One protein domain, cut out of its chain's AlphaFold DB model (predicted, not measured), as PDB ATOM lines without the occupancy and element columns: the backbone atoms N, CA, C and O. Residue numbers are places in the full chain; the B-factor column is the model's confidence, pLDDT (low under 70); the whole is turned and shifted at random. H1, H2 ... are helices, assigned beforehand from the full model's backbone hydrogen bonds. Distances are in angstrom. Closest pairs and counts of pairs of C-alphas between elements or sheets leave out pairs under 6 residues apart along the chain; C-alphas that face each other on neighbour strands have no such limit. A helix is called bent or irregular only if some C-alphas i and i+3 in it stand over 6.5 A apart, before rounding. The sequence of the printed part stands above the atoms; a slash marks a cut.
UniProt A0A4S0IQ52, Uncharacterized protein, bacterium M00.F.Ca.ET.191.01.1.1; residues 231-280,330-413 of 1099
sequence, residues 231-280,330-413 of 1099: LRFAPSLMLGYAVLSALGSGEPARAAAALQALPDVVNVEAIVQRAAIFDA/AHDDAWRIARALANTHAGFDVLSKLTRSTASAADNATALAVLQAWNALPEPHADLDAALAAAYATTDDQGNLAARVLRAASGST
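This is residues 231 to 280 and 330 to 413 of the 1099 residues of an uncharacterized protein of bacterium M00.F.Ca.ET.191.01.1.1 (UniProt A0A4S0IQ52). Short helices, mostly crossing one another, make two lobes along the longest axis: H1, H2 and H5 gather round H4, while H3, H6, H7 and H8 make the other. H4 and H6 join the lobes, and H1 and H7 lie in different lobes, apart. The printed part has 134 residues with eight named helices, H1 to H8 in chain order, and no named strand; its class is all helix. It is compact, with a radius of gyration of the C-alphas of 14.6 A and spans of 43 by 33 by 24 A.

H1, residues 231 to 247, begins at C-alpha 231 (319.104, 133.999, 141.841) and is 24.9 A long. H2 is residues 252 to 265, 19.4 A. H1 and H2 are irregular: C-alphas 232 and 235 are 7.6 A apart, C-alphas 260 and 263 7.1 A. H3 is residues 268 to 277, H4 330 to 342, H5 345 to 354, H6 361 to 374, 20.0 A, and H7 384 to 393. H8, residues 402 to 409, ends at C-alpha 409 (340.800, 108.054, 146.973).

H4, the hub, touches H2 about perpendicular, at 79 degrees, closest at the C-alphas of Ala 258 and Ala 330, 4.5 A. It touches H1 at a steep tilt of 56 degrees, closest at C-alphas 242 and 340, 5.0 A. H4 and H5 form a helical hairpin, closest at C-alphas 341 and 347, 4.4 A. Residues 338 to 342 of H4 touch residues 368 to 374 of H6, closest at C-alphas 339 and 371, 5.4 A. H6 touches H8 at a shallow tilt of 30 degrees, opposite ways, closest at C-alphas 373 and 402, 4.5 A. H8 touches H7, closest at C-alphas 391 and 403, 4.3 A. H3 touches H6 residues 363 to 367, closest at C-alphas 272 and 367, 5.8 A. In H4, H5, H7 and H8 every O i to N i+4 pair is within hydrogen-bond range; in H1 11 of 13 are, in H2 8 of 10, in H3 5 of 6, in H6 9 of 10.

The C-alphas farthest apart, of Arg 232 and Thr 395, are 47.0 A apart. Residues 281 to 329 are not printed; C-alphas 280 and 330 are 27.4 A apart across the cut. Of the links printed whole, none is long. Mean pLDDT of the printed part is 85.0, with residues 231 to 232, 249 to 250, 280, 380 and 395 under 70.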
ATOM      1  N   LEU A 231     318.565 134.981 140.896       59.16
ATOM      2  CA  LEU A 231     319.104 133.999 141.841       59.16
ATOM      3  C   LEU A 231     318.166 132.809 142.085       59.16
ATOM      4  O   LEU A 231     318.656 131.740 142.444       59.16
ATOM      5  N   ARG A 232     316.852 132.960 141.853       65.81
ATOM      6  CA  ARG A 232     315.880 131.859 141.998       65.81
ATOM      7  C   ARG A 232     316.106 130.750 140.966       65.81
ATOM      8  O   ARG A 232     315.877 129.586 141.271       65.81
ATOM      9  N   PHE A 233     316.613 131.095 139.780       74.38
ATOM     10  CA  PHE A 233     316.828 130.156 138.671       74.38
ATOM     11  C   PHE A 233     318.266 129.626 138.571       74.38
ATOM     12  O   PHE A 233     318.548 128.764 137.740       74.38
ATOM     13  N   ALA A 234     319.187 130.103 139.414       79.12
ATOM     14  CA  ALA A 234     320.598 129.725 139.346       79.12
ATOM     15  C   ALA A 234     320.875 128.203 139.438       79.12
ATOM     16  O   ALA A 234     321.715 127.736 138.667       79.12
ATOM     17  N   PRO A 235     320.190 127.401 140.287       82.50
ATOM     18  CA  PRO A 235     320.355 125.944 140.286       82.50
ATOM     19  C   PRO A 235     319.959 125.310 138.947       82.50
ATOM     20  O   PRO A 235     320.692 124.479 138.416       82.50
ATOM     21  N   SER A 236     318.840 125.751 138.369       81.88
ATOM     22  CA  SER A 236     318.318 125.260 137.089       81.88
ATOM     23  C   SER A 236     319.226 125.637 135.916       81.88
ATOM     24  O   SER A 236     319.446 124.825 135.023       81.88
ATOM     25  N   LEU A 237     319.823 126.835 135.940       85.12
ATOM     26  CA  LEU A 237     320.824 127.259 134.955       85.12
ATOM     27  C   LEU A 237     322.113 126.426 135.048       85.12
ATOM     28  O   LEU A 237     322.644 126.014 134.018       85.12
ATOM     29  N   MET A 238     322.599 126.120 136.259       87.62
ATOM     30  CA  MET A 238     323.736 125.204 136.439       87.62
ATOM     31  C   MET A 238     323.414 123.800 135.918       87.62
ATOM     32  O   MET A 238     324.241 123.210 135.226       87.62
ATOM     33  N   LEU A 239     322.212 123.286 136.192       88.31
ATOM     34  CA  LEU A 239     321.761 121.989 135.687       88.31
ATOM     35  C   LEU A 239     321.674 121.975 134.152       88.31
ATOM     36  O   LEU A 239     322.202 121.063 133.523       88.31
ATOM     37  N   GLY A 240     321.108 123.020 133.540       84.88
ATOM     38  CA  GLY A 240     321.044 123.174 132.084       84.88
ATOM     39  C   GLY A 240     322.425 123.243 131.422       84.88
ATOM     40  O   GLY A 240     322.659 122.566 130.424       84.88
ATOM     41  N   TYR A 241     323.378 123.985 131.998       87.56
ATOM     42  CA  TYR A 241     324.764 123.982 131.509       87.56
ATOM     43  C   TYR A 241     325.463 122.628 131.714       87.56
ATOM     44  O   TYR A 241     326.246 122.227 130.856       87.56
ATOM     45  N   ALA A 242     325.180 121.901 132.801       87.88
ATOM     46  CA  ALA A 242     325.719 120.556 133.009       87.88
ATOM     47  C   ALA A 242     325.186 119.557 131.969       87.88
ATOM     48  O   ALA A 242     325.975 118.806 131.405       87.88
ATOM     49  N   VAL A 243     323.884 119.605 131.659       88.31
ATOM     50  CA  VAL A 243     323.250 118.816 130.588       88.31
ATOM     51  C   VAL A 243     323.867 119.142 129.227       88.31
ATOM     52  O   VAL A 243     324.352 118.235 128.557       88.31
ATOM     53  N   LEU A 244     323.948 120.423 128.843       84.50
ATOM     54  CA  LEU A 244     324.562 120.836 127.570       84.50
ATOM     55  C   LEU A 244     326.047 120.439 127.473       84.50
ATOM     56  O   LEU A 244     326.514 120.057 126.405       84.50
ATOM     57  N   SER A 245     326.789 120.497 128.585       84.69
ATOM     58  CA  SER A 245     328.195 120.075 128.655       84.69
ATOM     59  C   SER A 245     328.390 118.553 128.648       84.69
ATOM     60  O   SER A 245     329.515 118.113 128.422       84.69
ATOM     61  N   ALA A 246     327.349 117.770 128.942       84.44
ATOM     62  CA  ALA A 246     327.393 116.309 129.008       84.44
ATOM     63  C   ALA A 246     326.840 115.640 127.737       84.44
ATOM     64  O   ALA A 246     327.400 114.643 127.293       84.44
ATOM     65  N   LEU A 247     325.755 116.188 127.174       83.06
ATOM     66  CA  LEU A 247     324.930 115.568 126.124       83.06
ATOM     67  C   LEU A 247     324.803 116.429 124.851       83.06
ATOM     68  O   LEU A 247     324.190 116.008 123.871       83.06
ATOM     69  N   GLY A 248     325.344 117.652 124.847       78.00
ATOM     70  CA  GLY A 248     325.124 118.612 123.765       78.00
ATOM     71  C   GLY A 248     323.673 119.105 123.696       78.00
ATOM     72  O   GLY A 248     322.953 119.116 124.692       78.00
ATOM     73  N   SER A 249     323.245 119.557 122.514       67.19
ATOM     74  CA  SER A 249     321.944 120.214 122.297       67.19
ATOM     75  C   SER A 249     320.942 119.408 121.454       67.19
ATOM     76  O   SER A 249     319.931 119.969 121.038       67.19
ATOM     77  N   GLY A 250     321.236 118.141 121.137       61.09
ATOM     78  CA  GLY A 250     320.480 117.359 120.147       61.09
ATOM     79  C   GLY A 250     319.281 116.568 120.683       61.09
ATOM     80  O   GLY A 250     318.287 116.425 119.978       61.09
ATOM     81  N   GLU A 251     319.353 116.055 121.917       70.31
ATOM     82  CA  GLU A 251     318.494 114.944 122.369       70.31
ATOM     83  C   GLU A 251     317.761 115.275 123.694       70.31
ATOM     84  O   GLU A 251     318.179 114.844 124.772       70.31
ATOM     85  N   PRO A 252     316.653 116.046 123.666       71.44
ATOM     86  CA  PRO A 252     315.976 116.496 124.889       71.44
ATOM     87  C   PRO A 252     315.300 115.363 125.678       71.44
ATOM     88  O   PRO A 252     315.280 115.406 126.906       71.44
ATOM     89  N   ALA A 253     314.800 114.318 125.007       74.00
ATOM     90  CA  ALA A 253     314.202 113.155 125.671       74.00
ATOM     91  C   ALA A 253     315.232 112.366 126.503       74.00
ATOM     92  O   ALA A 253     314.964 111.994 127.643       74.00
ATOM     93  N   ARG A 254     316.445 112.195 125.961       79.88
ATOM     94  CA  ARG A 254     317.600 111.594 126.643       79.88
ATOM     95  C   ARG A 254     318.009 112.400 127.872       79.88
ATOM     96  O   ARG A 254     318.181 111.839 128.950       79.88
ATOM     97  N   ALA A 255     318.085 113.726 127.733       80.69
ATOM     98  CA  ALA A 255     318.350 114.620 128.857       80.69
ATOM     99  C   ALA A 255     317.282 114.504 129.962       80.69
ATOM    100  O   ALA A 255     317.632 114.480 131.139       80.69
ATOM    101  N   ALA A 256     315.998 114.385 129.607       79.19
ATOM    102  CA  ALA A 256     314.923 114.186 130.577       79.19
ATOM    103  C   ALA A 256     315.047 112.844 131.326       79.19
ATOM    104  O   ALA A 256     314.965 112.833 132.554       79.19
ATOM    105  N   ALA A 257     315.313 111.739 130.619       82.38
ATOM    106  CA  ALA A 257     315.516 110.421 131.230       82.38
ATOM    107  C   ALA A 257     316.734 110.399 132.177       82.38
ATOM    108  O   ALA A 257     316.630 109.954 133.320       82.38
ATOM    109  N   ALA A 258     317.866 110.964 131.746       85.44
ATOM    110  CA  ALA A 258     319.077 111.062 132.559       85.44
ATOM    111  C   ALA A 258     318.880 111.924 133.824       85.44
ATOM    112  O   ALA A 258     319.417 111.609 134.884       85.44
ATOM    113  N   LEU A 259     318.081 112.996 133.744       85.12
ATOM    114  CA  LEU A 259     317.723 113.816 134.909       85.12
ATOM    115  C   LEU A 259     316.771 113.103 135.880       85.12
ATOM    116  O   LEU A 259     316.858 113.357 137.081       85.12
ATOM    117  N   GLN A 260     315.897 112.219 135.389       84.69
ATOM    118  CA  GLN A 260     315.027 111.393 136.234       84.69
ATOM    119  C   GLN A 260     315.810 110.293 136.965       84.69
ATOM    120  O   GLN A 260     315.563 110.078 138.146       84.69
ATOM    121  N   ALA A 261     316.789 109.658 136.312       85.75
ATOM    122  CA  ALA A 261     317.630 108.622 136.923       85.75
ATOM    123  C   ALA A 261     318.655 109.169 137.943       85.75
ATOM    124  O   ALA A 261     319.100 108.452 138.840       85.75
ATOM    125  N   LEU A 262     319.051 110.441 137.829       86.75
ATOM    126  CA  LEU A 262     320.157 111.029 138.596       86.75
ATOM    127  C   LEU A 262     320.067 110.896 140.138       86.75
ATOM    128  O   LEU A 262     321.113 110.635 140.739       86.75
ATOM    129  N   PRO A 263     318.901 111.029 140.807       84.94
ATOM    130  CA  PRO A 263     318.794 110.830 142.257       84.94
ATOM    131  C   PRO A 263     319.029 109.381 142.702       84.94
ATOM    132  O   PRO A 263     319.636 109.167 143.751       84.94
ATOM    133  N   ASP A 264     318.582 108.409 141.904       82.44
ATOM    134  CA  ASP A 264     318.655 106.980 142.230       82.44
ATOM    135  C   ASP A 264     320.043 106.396 141.916       82.44
ATOM    136  O   ASP A 264     320.551 105.538 142.640       82.44
ATOM    137  N   VAL A 265     320.691 106.903 140.862       83.69
ATOM    138  CA  VAL A 265     322.004 106.437 140.386       83.69
ATOM    139  C   VAL A 265     323.173 107.045 141.174       83.69
ATOM    140  O   VAL A 265     324.179 106.373 141.408       83.69
ATOM    141  N   VAL A 266     323.080 108.315 141.596       84.31
ATOM    142  CA  VAL A 266     324.242 109.095 142.070       84.31
ATOM    143  C   VAL A 266     324.185 109.386 143.577       84.31
ATOM    144  O   VAL A 266     324.002 110.519 144.021       84.31
ATOM    145  N   ASN A 267     324.419 108.367 144.406       88.38
ATOM    146  CA  ASN A 267     324.537 108.547 145.858       88.38
ATOM    147  C   ASN A 267     325.972 108.952 146.278       88.38
ATOM    148  O   ASN A 267     326.939 108.223 146.059       88.38
ATOM    149  N   VAL A 268     326.111 110.116 146.927       87.19
ATOM    150  CA  VAL A 268     327.407 110.706 147.330       87.19
ATOM    151  C   VAL A 268     328.155 109.868 148.375       87.19
ATOM    152  O   VAL A 268     329.378 109.746 148.296       87.19
ATOM    153  N   GLU A 269     327.446 109.272 149.333       87.44
ATOM    154  CA  GLU A 269     328.046 108.407 150.359       87.44
ATOM    155  C   GLU A 269     328.501 107.080 149.740       87.44
ATOM    156  O   GLU A 269     329.615 106.618 150.002       87.44
ATOM    157  N   ALA A 270     327.689 106.520 148.837       86.94
ATOM    158  CA  ALA A 270     328.022 105.307 148.099       86.94
ATOM    159  C   ALA A 270     329.264 105.479 147.207       86.94
ATOM    160  O   ALA A 270     330.072 104.559 147.132       86.94
ATOM    161  N   ILE A 271     329.484 106.651 146.590       89.00
ATOM    162  CA  ILE A 271     330.717 106.944 145.826       89.00
ATOM    163  C   ILE A 271     331.962 106.801 146.713       89.00
ATOM    164  O   ILE A 271     332.951 106.199 146.293       89.00
ATOM    165  N   VAL A 272     331.927 107.338 147.938       87.81
ATOM    166  CA  VAL A 272     333.069 107.276 148.867       87.81
ATOM    167  C   VAL A 272     333.281 105.852 149.379       87.81
ATOM    168  O   VAL A 272     334.415 105.378 149.395       87.81
ATOM    169  N   GLN A 273     332.205 105.141 149.728       88.31
ATOM    170  CA  GLN A 273     332.276 103.745 150.175       88.31
ATOM    171  C   GLN A 273     332.783 102.812 149.064       88.31
ATOM    172  O   GLN A 273     333.717 102.045 149.292       88.31
ATOM    173  N   ARG A 274     332.236 102.914 147.845       86.88
ATOM    174  CA  ARG A 274     332.629 102.100 146.681       86.88
ATOM    175  C   ARG A 274     334.086 102.341 146.287       86.88
ATOM    176  O   ARG A 274     334.810 101.380 146.053       86.88
ATOM    177  N   ALA A 275     334.550 103.595 146.314       87.19
ATOM    178  CA  ALA A 275     335.966 103.903 146.118       87.19
ATOM    179  C   ALA A 275     336.851 103.289 147.219       87.19
ATOM    180  O   ALA A 275     337.869 102.682 146.903       87.19
ATOM    181  N   ALA A 276     336.468 103.401 148.496       86.69
ATOM    182  CA  ALA A 276     337.259 102.907 149.627       86.69
ATOM    183  C   ALA A 276     337.300 101.369 149.764       86.69
ATOM    184  O   ALA A 276     338.206 100.844 150.407       86.69
ATOM    185  N   ILE A 277     336.330 100.654 149.181       86.81
ATOM    186  CA  ILE A 277     336.220  99.182 149.205       86.81
ATOM    187  C   ILE A 277     336.833  98.541 147.937       86.81
ATOM    188  O   ILE A 277     336.975  97.322 147.864       86.81
ATOM    189  N   PHE A 278     337.230  99.341 146.940       86.38
ATOM    190  CA  PHE A 278     337.738  98.861 145.653       86.38
ATOM    191  C   PHE A 278     339.009  97.995 145.779       86.38
ATOM    192  O   PHE A 278     340.095  98.490 146.085       86.38
ATOM    193  N   ASP A 279     338.893  96.704 145.454       78.00
ATOM    194  CA  ASP A 279     340.027  95.777 145.385       78.00
ATOM    195  C   ASP A 279     340.616  95.711 143.965       78.00
ATOM    196  O   ASP A 279     340.094  95.047 143.064       78.00
ATOM    197  N   ALA A 280     341.773  96.353 143.785       69.81
ATOM    198  CA  ALA A 280     342.541  96.331 142.541       69.81
ATOM    199  C   ALA A 280     343.064  94.930 142.140       69.81
ATOM    200  O   ALA A 280     343.498  94.745 141.000       69.81
ATOM    201  N   ALA A 330     320.606 105.988 130.051       81.50
ATOM    202  CA  ALA A 330     320.153 107.035 130.969       81.50
ATOM    203  C   ALA A 330     320.944 107.050 132.294       81.50
ATOM    204  O   ALA A 330     321.174 108.126 132.856       81.50
ATOM    205  N   HIS A 331     321.402 105.888 132.777       86.56
ATOM    206  CA  HIS A 331     322.305 105.791 133.931       86.56
ATOM    207  C   HIS A 331     323.685 106.376 133.604       86.56
ATOM    208  O   HIS A 331     324.255 107.135 134.396       86.56
ATOM    209  N   ASP A 332     324.207 106.069 132.418       86.00
ATOM    210  CA  ASP A 332     325.504 106.555 131.957       86.00
ATOM    211  C   ASP A 332     325.516 108.083 131.785       86.00
ATOM    212  O   ASP A 332     326.439 108.784 132.220       86.00
ATOM    213  N   ASP A 333     324.432 108.620 131.230       87.94
ATOM    214  CA  ASP A 333     324.202 110.050 131.061       87.94
ATOM    215  C   ASP A 333     323.981 110.779 132.394       87.94
ATOM    216  O   ASP A 333     324.504 111.883 132.578       87.94
ATOM    217  N   ALA A 334     323.323 110.152 133.376       89.12
ATOM    218  CA  ALA A 334     323.252 110.676 134.740       89.12
ATOM    219  C   ALA A 334     324.656 110.831 135.362       89.12
ATOM    220  O   ALA A 334     324.966 111.881 135.941       89.12
ATOM    221  N   TRP A 335     325.557 109.859 135.165       90.44
ATOM    222  CA  TRP A 335     326.962 109.988 135.578       90.44
ATOM    223  C   TRP A 335     327.720 111.073 134.803       90.44
ATOM    224  O   TRP A 335     328.607 111.718 135.372       90.44
ATOM    225  N   ARG A 336     327.417 111.310 133.519       89.88
ATOM    226  CA  ARG A 336     328.000 112.426 132.740       89.88
ATOM    227  C   ARG A 336     327.532 113.783 133.294       89.88
ATOM    228  O   ARG A 336     328.371 114.646 133.559       89.88
ATOM    229  N   ILE A 337     326.240 113.947 133.592       91.00
ATOM    230  CA  ILE A 337     325.671 115.166 134.204       91.00
ATOM    231  C   ILE A 337     326.247 115.405 135.611       91.00
ATOM    232  O   ILE A 337     326.650 116.525 135.930       91.00
ATOM    233  N   ALA A 338     326.359 114.368 136.448       92.56
ATOM    234  CA  ALA A 338     326.948 114.476 137.785       92.56
ATOM    235  C   ALA A 338     328.432 114.890 137.751       92.56
ATOM    236  O   ALA A 338     328.856 115.756 138.524       92.56
ATOM    237  N   ARG A 339     329.215 114.336 136.815       92.62
ATOM    238  CA  ARG A 339     330.600 114.764 136.541       92.62
ATOM    239  C   ARG A 339     330.664 116.225 136.072       92.62
ATOM    240  O   ARG A 339     331.504 116.980 136.564       92.62
ATOM    241  N   ALA A 340     329.747 116.650 135.201       90.88
ATOM    242  CA  ALA A 340     329.665 118.031 134.724       90.88
ATOM    243  C   ALA A 340     329.300 119.032 135.844       90.88
ATOM    244  O   ALA A 340     329.927 120.090 135.947       90.88
ATOM    245  N   LEU A 341     328.362 118.681 136.732       92.00
ATOM    246  CA  LEU A 341     328.030 119.443 137.948       92.00
ATOM    247  C   LEU A 341     329.239 119.560 138.893       92.00
ATOM    248  O   LEU A 341     329.547 120.651 139.381       92.00
ATOM    249  N   ALA A 342     329.973 118.462 139.102       92.00
ATOM    250  CA  ALA A 342     331.144 118.404 139.980       92.00
ATOM    251  C   ALA A 342     332.334 119.276 139.523       92.00
ATOM    252  O   ALA A 342     333.249 119.522 140.314       92.00
ATOM    253  N   ASN A 343     332.330 119.815 138.297       88.56
ATOM    254  CA  ASN A 343     333.341 120.779 137.841       88.56
ATOM    255  C   ASN A 343     333.349 122.086 138.665       88.56
ATOM    256  O   ASN A 343     334.366 122.785 138.703       88.56
ATOM    257  N   THR A 344     332.260 122.424 139.370       88.38
ATOM    258  CA  THR A 344     332.232 123.546 140.324       88.38
ATOM    259  C   THR A 344     331.694 123.120 141.690       88.38
ATOM    260  O   THR A 344     330.908 122.188 141.804       88.38
ATOM    261  N   HIS A 345     332.100 123.820 142.755       87.81
ATOM    262  CA  HIS A 345     331.630 123.490 144.107       87.81
ATOM    263  C   HIS A 345     330.137 123.830 144.286       87.81
ATOM    264  O   HIS A 345     329.446 123.121 145.003       87.81
ATOM    265  N   ALA A 346     329.628 124.858 143.590       86.81
ATOM    266  CA  ALA A 346     328.201 125.193 143.583       86.81
ATOM    267  C   ALA A 346     327.367 124.197 142.754       86.81
ATOM    268  O   ALA A 346     326.278 123.822 143.174       86.81
ATOM    269  N   GLY A 347     327.890 123.705 141.626       89.56
ATOM    270  CA  GLY A 347     327.271 122.601 140.884       89.56
ATOM    271  C   GLY A 347     327.228 121.311 141.709       89.56
ATOM    272  O   GLY A 347     326.212 120.623 141.723       89.56
ATOM    273  N   PHE A 348     328.272 121.031 142.497       92.19
ATOM    274  CA  PHE A 348     328.261 119.929 143.461       92.19
ATOM    275  C   PHE A 348     327.281 120.146 144.635       92.19
ATOM    276  O   PHE A 348     326.676 119.180 145.094       92.19
ATOM    277  N   ASP A 349     327.046 121.387 145.087       88.94
ATOM    278  CA  ASP A 349     325.960 121.692 146.040       88.94
ATOM    279  C   ASP A 349     324.575 121.404 145.434       88.94
ATOM    280  O   ASP A 349     323.688 120.912 146.131       88.94
ATOM    281  N   VAL A 350     324.378 121.702 144.143       89.56
ATOM    282  CA  VAL A 350     323.141 121.371 143.414       89.56
ATOM    283  C   VAL A 350     322.983 119.854 143.298       89.56
ATOM    284  O   VAL A 350     321.932 119.342 143.677       89.56
ATOM    285  N   LEU A 351     324.031 119.131 142.884       92.06
ATOM    286  CA  LEU A 351     324.047 117.663 142.843       92.06
ATOM    287  C   LEU A 351     323.676 117.062 144.208       92.06
ATOM    288  O   LEU A 351     322.738 116.281 144.293       92.06
ATOM    289  N   SER A 352     324.351 117.493 145.278       89.19
ATOM    290  CA  SER A 352     324.139 116.988 146.644       89.19
ATOM    291  C   SER A 352     322.717 117.225 147.164       89.19
ATOM    292  O   SER A 352     322.226 116.448 147.978       89.19
ATOM    293  N   LYS A 353     322.043 118.290 146.706       87.00
ATOM    294  CA  LYS A 353     320.637 118.564 147.036       87.00
ATOM    295  C   LYS A 353     319.668 117.721 146.214       87.00
ATOM    296  O   LYS A 353     318.713 117.202 146.785       87.00
ATOM    297  N   LEU A 354     319.916 117.566 144.910       86.06
ATOM    298  CA  LEU A 354     319.114 116.707 144.028       86.06
ATOM    299  C   LEU A 354     319.134 115.246 144.507       86.06
ATOM    300  O   LEU A 354     318.094 114.600 144.540       86.06
ATOM    301  N   THR A 355     320.294 114.765 144.960       85.50
ATOM    302  CA  THR A 355     320.499 113.398 145.471       85.50
ATOM    303  C   THR A 355     320.248 113.265 146.981       85.50
ATOM    304  O   THR A 355     320.485 112.205 147.554       85.50
ATOM    305  N   ARG A 356     319.764 114.333 147.641       86.19
ATOM    306  CA  ARG A 356     319.418 114.389 149.080       86.19
ATOM    307  C   ARG A 356     320.531 113.887 150.024       86.19
ATOM    308  O   ARG A 356     320.252 113.307 151.070       86.19
ATOM    309  N   SER A 357     321.788 114.141 149.662       83.94
ATOM    310  CA  SER A 357     322.988 113.678 150.372       83.94
ATOM    311  C   SER A 357     323.059 114.150 151.830       83.94
ATOM    312  O   SER A 357     322.976 115.347 152.116       83.94
ATOM    313  N   THR A 358     323.319 113.208 152.740       83.88
ATOM    314  CA  THR A 358     323.629 113.438 154.164       83.88
ATOM    315  C   THR A 358     325.131 113.388 154.487       83.88
ATOM    316  O   THR A 358     325.514 113.532 155.651       83.88
ATOM    317  N   ALA A 359     325.986 113.240 153.469       84.31
ATOM    318  CA  ALA A 359     327.413 112.957 153.603       84.31
ATOM    319  C   ALA A 359     328.178 114.011 154.430       84.31
ATOM    320  O   ALA A 359     327.862 115.207 154.392       84.31
ATOM    321  N   SER A 360     329.255 113.617 155.125       86.56
ATOM    322  CA  SER A 360     330.058 114.580 155.893       86.56
ATOM    323  C   SER A 360     330.842 115.535 154.983       86.56
ATOM    324  O   SER A 360     331.029 115.304 153.787       86.56
ATOM    325  N   ALA A 361     331.370 116.628 155.542       80.94
ATOM    326  CA  ALA A 361     332.207 117.561 154.785       80.94
ATOM    327  C   ALA A 361     333.480 116.906 154.199       80.94
ATOM    328  O   ALA A 361     333.966 117.343 153.156       80.94
ATOM    329  N   ALA A 362     334.007 115.853 154.838       82.38
ATOM    330  CA  ALA A 362     335.164 115.104 154.344       82.38
ATOM    331  C   ALA A 362     334.791 114.159 153.188       82.38
ATOM    332  O   ALA A 362     335.549 114.039 152.220       82.38
ATOM    333  N   ASP A 363     333.606 113.551 153.262       88.06
ATOM    334  CA  ASP A 363     333.073 112.647 152.240       88.06
ATOM    335  C   ASP A 363     332.699 113.430 150.982       88.06
ATOM    336  O   ASP A 363     333.179 113.113 149.897       88.06
ATOM    337  N   ASN A 364     331.975 114.545 151.131       88.25
ATOM    338  CA  ASN A 364     331.683 115.481 150.042       88.25
ATOM    339  C   ASN A 364     332.963 115.954 149.328       88.25
ATOM    340  O   ASN A 364     333.045 115.917 148.102       88.25
ATOM    341  N   ALA A 365     334.006 116.332 150.077       86.00
ATOM    342  CA  ALA A 365     335.303 116.730 149.517       86.00
ATOM    343  C   ALA A 365     336.103 115.572 148.880       86.00
ATOM    344  O   ALA A 365     337.101 115.814 148.190       86.00
ATOM    345  N   THR A 366     335.694 114.323 149.107       89.06
ATOM    346  CA  THR A 366     336.297 113.117 148.523       89.06
ATOM    347  C   THR A 366     335.517 112.668 147.288       89.06
ATOM    348  O   THR A 366     336.127 112.523 146.233       89.06
ATOM    349  N   ALA A 367     334.184 112.603 147.348       92.00
ATOM    350  CA  ALA A 367     333.312 112.393 146.191       92.00
ATOM    351  C   ALA A 367     333.526 113.461 145.102       92.00
ATOM    352  O   ALA A 367     333.683 113.124 143.930       92.00
ATOM    353  N   LEU A 368     333.648 114.741 145.481       92.12
ATOM    354  CA  LEU A 368     334.000 115.831 144.563       92.12
ATOM    355  C   LEU A 368     335.362 115.607 143.884       92.12
ATOM    356  O   LEU A 368     335.520 115.893 142.698       92.12
ATOM    357  N   ALA A 369     336.354 115.087 144.616       91.62
ATOM    358  CA  ALA A 369     337.667 114.778 144.053       91.62
ATOM    359  C   ALA A 369     337.613 113.568 143.103       91.62
ATOM    360  O   ALA A 369     338.220 113.633 142.037       91.62
ATOM    361  N   VAL A 370     336.855 112.521 143.452       93.88
ATOM    362  CA  VAL A 370     336.621 111.328 142.618       93.88
ATOM    363  C   VAL A 370     335.915 111.703 141.315       93.88
ATOM    364  O   VAL A 370     336.450 111.420 140.247       93.88
ATOM    365  N   LEU A 371     334.780 112.410 141.375       93.81
ATOM    366  CA  LEU A 371     334.026 112.832 140.188       93.81
ATOM    367  C   LEU A 371     334.864 113.724 139.261       93.81
ATOM    368  O   LEU A 371     334.885 113.501 138.052       93.81
ATOM    369  N   GLN A 372     335.606 114.693 139.811       92.25
ATOM    370  CA  GLN A 372     336.497 115.536 139.006       92.25
ATOM    371  C   GLN A 372     337.669 114.757 138.398       92.25
ATOM    372  O   GLN A 372     338.084 115.074 137.286       92.25
ATOM    373  N   ALA A 373     338.249 113.792 139.119       92.75
ATOM    374  CA  ALA A 373     339.367 112.995 138.616       92.75
ATOM    375  C   ALA A 373     338.909 112.021 137.523       92.75
ATOM    376  O   ALA A 373     339.552 111.934 136.483       92.75
ATOM    377  N   TRP A 374     337.759 111.372 137.712       92.44
ATOM    378  CA  TRP A 374     337.106 110.533 136.707       92.44
ATOM    379  C   TRP A 374     336.762 111.330 135.440       92.44
ATOM    380  O   TRP A 374     337.109 110.898 134.345       92.44
ATOM    381  N   ASN A 375     336.201 112.539 135.574       90.62
ATOM    382  CA  ASN A 375     335.939 113.443 134.444       90.62
ATOM    383  C   ASN A 375     337.213 113.966 133.737       90.62
ATOM    384  O   ASN A 375     337.129 114.650 132.723       90.62
ATOM    385  N   ALA A 376     338.395 113.691 134.292       88.94
ATOM    386  CA  ALA A 376     339.694 114.109 133.772       88.94
ATOM    387  C   ALA A 376     340.596 112.926 133.367       88.94
ATOM    388  O   ALA A 376     341.797 113.119 133.142       88.94
ATOM    389  N   LEU A 377     340.042 111.712 133.280       87.88
ATOM    390  CA  LEU A 377     340.690 110.589 132.605       87.88
ATOM    391  C   LEU A 377     340.681 110.807 131.077       87.88
ATOM    392  O   LEU A 377     339.811 111.509 130.564       87.88
ATOM    393  N   PRO A 378     341.665 110.258 130.337       78.88
ATOM    394  CA  PRO A 378     341.752 110.436 128.885       78.88
ATOM    395  C   PRO A 378     340.725 109.602 128.104       78.88
ATOM    396  O   PRO A 378     340.471 109.904 126.942       78.88
ATOM    397  N   GLU A 379     340.150 108.572 128.728       77.94
ATOM    398  CA  GLU A 379     339.129 107.697 128.151       77.94
ATOM    399  C   GLU A 379     337.798 107.869 128.910       77.94
ATOM    400  O   GLU A 379     337.799 107.938 130.146       77.94
ATOM    401  N   PRO A 380     336.653 107.954 128.206       69.94
ATOM    402  CA  PRO A 380     335.348 108.091 128.837       69.94
ATOM    403  C   PRO A 380     334.874 106.737 129.379       69.94
ATOM    404  O   PRO A 380     334.338 105.910 128.647       69.94
ATOM    405  N   HIS A 381     335.053 106.506 130.680       80.31
ATOM    406  CA  HIS A 381     334.493 105.323 131.341       80.31
ATOM    407  C   HIS A 381     333.060 105.576 131.830       80.31
ATOM    408  O   HIS A 381     332.789 106.612 132.451       80.31
ATOM    409  N   ALA A 382     332.198 104.595 131.567       72.50
ATOM    410  CA  ALA A 382     330.793 104.510 131.954       72.50
ATOM    411  C   ALA A 382     330.590 104.399 133.478       72.50
ATOM    412  O   ALA A 382     329.962 105.246 134.111       72.50
ATOM    413  N   ASP A 383     331.239 103.398 134.080       84.06
ATOM    414  CA  ASP A 383     331.137 103.048 135.499       84.06
ATOM    415  C   ASP A 383     332.383 103.442 136.321       84.06
ATOM    416  O   ASP A 383     333.513 103.508 135.819       84.06
ATOM    417  N   LEU A 384     332.176 103.650 137.625       86.56
ATOM    418  CA  LEU A 384     333.214 104.020 138.584       86.56
ATOM    419  C   LEU A 384     334.256 102.907 138.790       86.56
ATOM    420  O   LEU A 384     335.446 103.217 138.853       86.56
ATOM    421  N   ASP A 385     333.868 101.626 138.842       86.69
ATOM    422  CA  ASP A 385     334.843 100.538 139.038       86.69
ATOM    423  C   ASP A 385     335.702 100.326 137.786       86.69
ATOM    424  O   ASP A 385     336.853  99.905 137.890       86.69
ATOM    425  N   ALA A 386     335.170 100.642 136.599       86.50
ATOM    426  CA  ALA A 386     335.947 100.670 135.362       86.50
ATOM    427  C   ALA A 386     336.990 101.804 135.387       86.50
ATOM    428  O   ALA A 386     338.159 101.565 135.079       86.50
ATOM    429  N   ALA A 387     336.606 103.005 135.832       87.62
ATOM    430  CA  ALA A 387     337.524 104.134 135.996       87.62
ATOM    431  C   ALA A 387     338.604 103.884 137.067       87.62
ATOM    432  O   ALA A 387     339.767 104.248 136.877       87.62
ATOM    433  N   LEU A 388     338.243 103.234 138.180       89.12
ATOM    434  CA  LEU A 388     339.184 102.818 139.224       89.12
ATOM    435  C   LEU A 388     340.144 101.736 138.703       89.12
ATOM    436  O   LEU A 388     341.358 101.884 138.846       89.12
ATOM    437  N   ALA A 389     339.643 100.701 138.023       87.81
ATOM    438  CA  ALA A 389     340.482  99.662 137.420       87.81
ATOM    439  C   ALA A 389     341.463 100.236 136.383       87.81
ATOM    440  O   ALA A 389     342.652  99.908 136.419       87.81
ATOM    441  N   ALA A 390     341.009 101.153 135.521       85.94
ATOM    442  CA  ALA A 390     341.871 101.872 134.585       85.94
ATOM    443  C   ALA A 390     342.968 102.670 135.318       85.94
ATOM    444  O   ALA A 390     344.143 102.573 134.965       85.94
ATOM    445  N   ALA A 391     342.620 103.381 136.397       87.56
ATOM    446  CA  ALA A 391     343.566 104.155 137.203       87.56
ATOM    447  C   ALA A 391     344.638 103.308 137.923       87.56
ATOM    448  O   ALA A 391     345.725 103.822 138.208       87.56
ATOM    449  N   TYR A 392     344.371 102.025 138.201       87.12
ATOM    450  CA  TYR A 392     345.379 101.061 138.674       87.12
ATOM    451  C   TYR A 392     346.155 100.378 137.533       87.12
ATOM    452  O   TYR A 392     347.296  99.966 137.743       87.12
ATOM    453  N   ALA A 393     345.582 100.280 136.330       84.25
ATOM    454  CA  ALA A 393     346.246  99.723 135.149       84.25
ATOM    455  C   ALA A 393     347.241 100.698 134.482       84.25
ATOM    456  O   ALA A 393     348.208 100.257 133.857       84.25
ATOM    457  N   THR A 394     347.045 102.017 134.616       79.81
ATOM    458  CA  THR A 394     347.949 103.038 134.054       79.81
ATOM    459  C   THR A 394     349.350 102.982 134.672       79.81
ATOM    460  O   THR A 394     349.544 103.342 135.834       79.81
ATOM    461  N   THR A 395     350.344 102.585 133.873       68.50
ATOM    462  CA  THR A 395     351.768 102.529 134.262       68.50
ATOM    463  C   THR A 395     352.548 103.815 133.962       68.50
ATOM    464  O   THR A 395     353.570 104.067 134.603       68.50
ATOM    465  N   ASP A 396     352.055 104.653 133.045       72.19
ATOM    466  CA  ASP A 396     352.498 106.033 132.816       72.19
ATOM    467  C   ASP A 396     351.271 106.957 132.831       72.19
ATOM    468  O   ASP A 396     350.398 106.854 131.972       72.19
ATOM    469  N   ASP A 397     351.204 107.873 133.800       72.25
ATOM    470  CA  ASP A 397     350.106 108.841 133.914       72.25
ATOM    471  C   ASP A 397     350.197 109.980 132.862       72.25
ATOM    472  O   ASP A 397     349.396 110.915 132.894       72.25
ATOM    473  N   GLN A 398     351.225 109.995 131.999       73.62
ATOM    474  CA  GLN A 398     351.575 111.060 131.035       73.62
ATOM    475  C   GLN A 398     351.692 112.477 131.641       73.62
ATOM    476  O   GLN A 398     351.652 113.499 130.950       73.62
ATOM    477  N   GLY A 399     351.856 112.563 132.964       80.19
ATOM    478  CA  GLY A 399     351.845 113.817 133.714       80.19
ATOM    479  C   GLY A 399     350.447 114.396 133.979       80.19
ATOM    480  O   GLY A 399     350.347 115.565 134.358       80.19
ATOM    481  N   ASN A 400     349.374 113.623 133.783       87.56
ATOM    482  CA  ASN A 400     348.061 113.855 134.390       87.56
ATOM    483  C   ASN A 400     348.101 113.403 135.868       87.56
ATOM    484  O   ASN A 400     348.908 112.553 136.248       87.56
ATOM    485  N   LEU A 401     347.256 113.986 136.719       91.81
ATOM    486  CA  LEU A 401     347.098 113.571 138.119       91.81
ATOM    487  C   LEU A 401     345.888 112.648 138.345       91.81
ATOM    488  O   LEU A 401     345.856 111.974 139.369       91.81
ATOM    489  N   ALA A 402     344.920 112.603 137.420       92.06
ATOM    490  CA  ALA A 402     343.627 111.930 137.593       92.06
ATOM    491  C   ALA A 402     343.725 110.489 138.139       92.06
ATOM    492  O   ALA A 402     343.155 110.194 139.188       92.06
ATOM    493  N   ALA A 403     344.511 109.617 137.496       91.06
ATOM    494  CA  ALA A 403     344.671 108.224 137.921       91.06
ATOM    495  C   ALA A 403     345.266 108.093 139.339       91.06
ATOM    496  O   ALA A 403     344.746 107.353 140.172       91.06
ATOM    497  N   ARG A 404     346.299 108.881 139.669       92.25
ATOM    498  CA  ARG A 404     346.886 108.932 141.023       92.25
ATOM    499  C   ARG A 404     345.912 109.450 142.084       92.25
ATOM    500  O   ARG A 404     345.971 109.013 143.228       92.25
ATOM    501  N   VAL A 405     345.010 110.364 141.721       93.31
ATOM    502  CA  VAL A 405     343.960 110.881 142.619       93.31
ATOM    503  C   VAL A 405     342.897 109.817 142.890       93.31
ATOM    504  O   VAL A 405     342.482 109.670 144.037       93.31
ATOM    505  N   LEU A 406     342.506 109.042 141.875       92.62
ATOM    506  CA  LEU A 406     341.591 107.907 142.026       92.62
ATOM    507  C   LEU A 406     342.213 106.775 142.863       92.62
ATOM    508  O   LEU A 406     341.565 106.283 143.789       92.62
ATOM    509  N   ARG A 407     343.490 106.432 142.634       91.56
ATOM    510  CA  ARG A 407     344.246 105.495 143.489       91.56
ATOM    511  C   ARG A 407     344.334 105.971 144.943       91.56
ATOM    512  O   ARG A 407     344.086 105.197 145.859       91.56
ATOM    513  N   ALA A 408     344.611 107.253 145.179       90.69
ATOM    514  CA  ALA A 408     344.631 107.821 146.531       90.69
ATOM    515  C   ALA A 408     343.247 107.826 147.210       90.69
ATOM    516  O   ALA A 408     343.154 107.589 148.412       90.69
ATOM    517  N   ALA A 409     342.172 108.090 146.458       89.50
ATOM    518  CA  ALA A 409     340.800 108.054 146.973       89.50
ATOM    519  C   ALA A 409     340.323 106.627 147.303       89.50
ATOM    520  O   ALA A 409     339.512 106.457 148.207       89.50
ATOM    521  N   SER A 410     340.877 105.618 146.625       87.94
ATOM    522  CA  SER A 410     340.695 104.186 146.914       87.94
ATOM    523  C   SER A 410     341.747 103.614 147.879       87.94
ATOM    524  O   SER A 410     341.993 102.413 147.912       87.94
ATOM    525  N   GLY A 411     342.379 104.469 148.692       84.81
ATOM    526  CA  GLY A 411     343.209 104.039 149.821       84.81
ATOM    527  C   GLY A 411     344.698 103.816 149.534       84.81
ATOM    528  O   GLY A 411     345.413 103.403 150.447       84.81
ATOM    529  N   SER A 412     345.210 104.123 148.333       87.44
ATOM    530  CA  SER A 412     346.656 104.061 148.051       87.44
ATOM    531  C   SER A 412     347.450 104.954 149.012       87.44
ATOM    532  O   SER A 412     347.347 106.185 148.989       87.44
ATOM    533  N   THR A 413     348.293 104.332 149.837       84.88
ATOM    534  CA  THR A 413     349.200 105.019 150.769       84.88
ATOM    535  C   THR A 413     350.536 105.409 150.128       84.88
ATOM    536  O   THR A 413     351.457 105.828 150.831       84.88
TER     537      THR A 413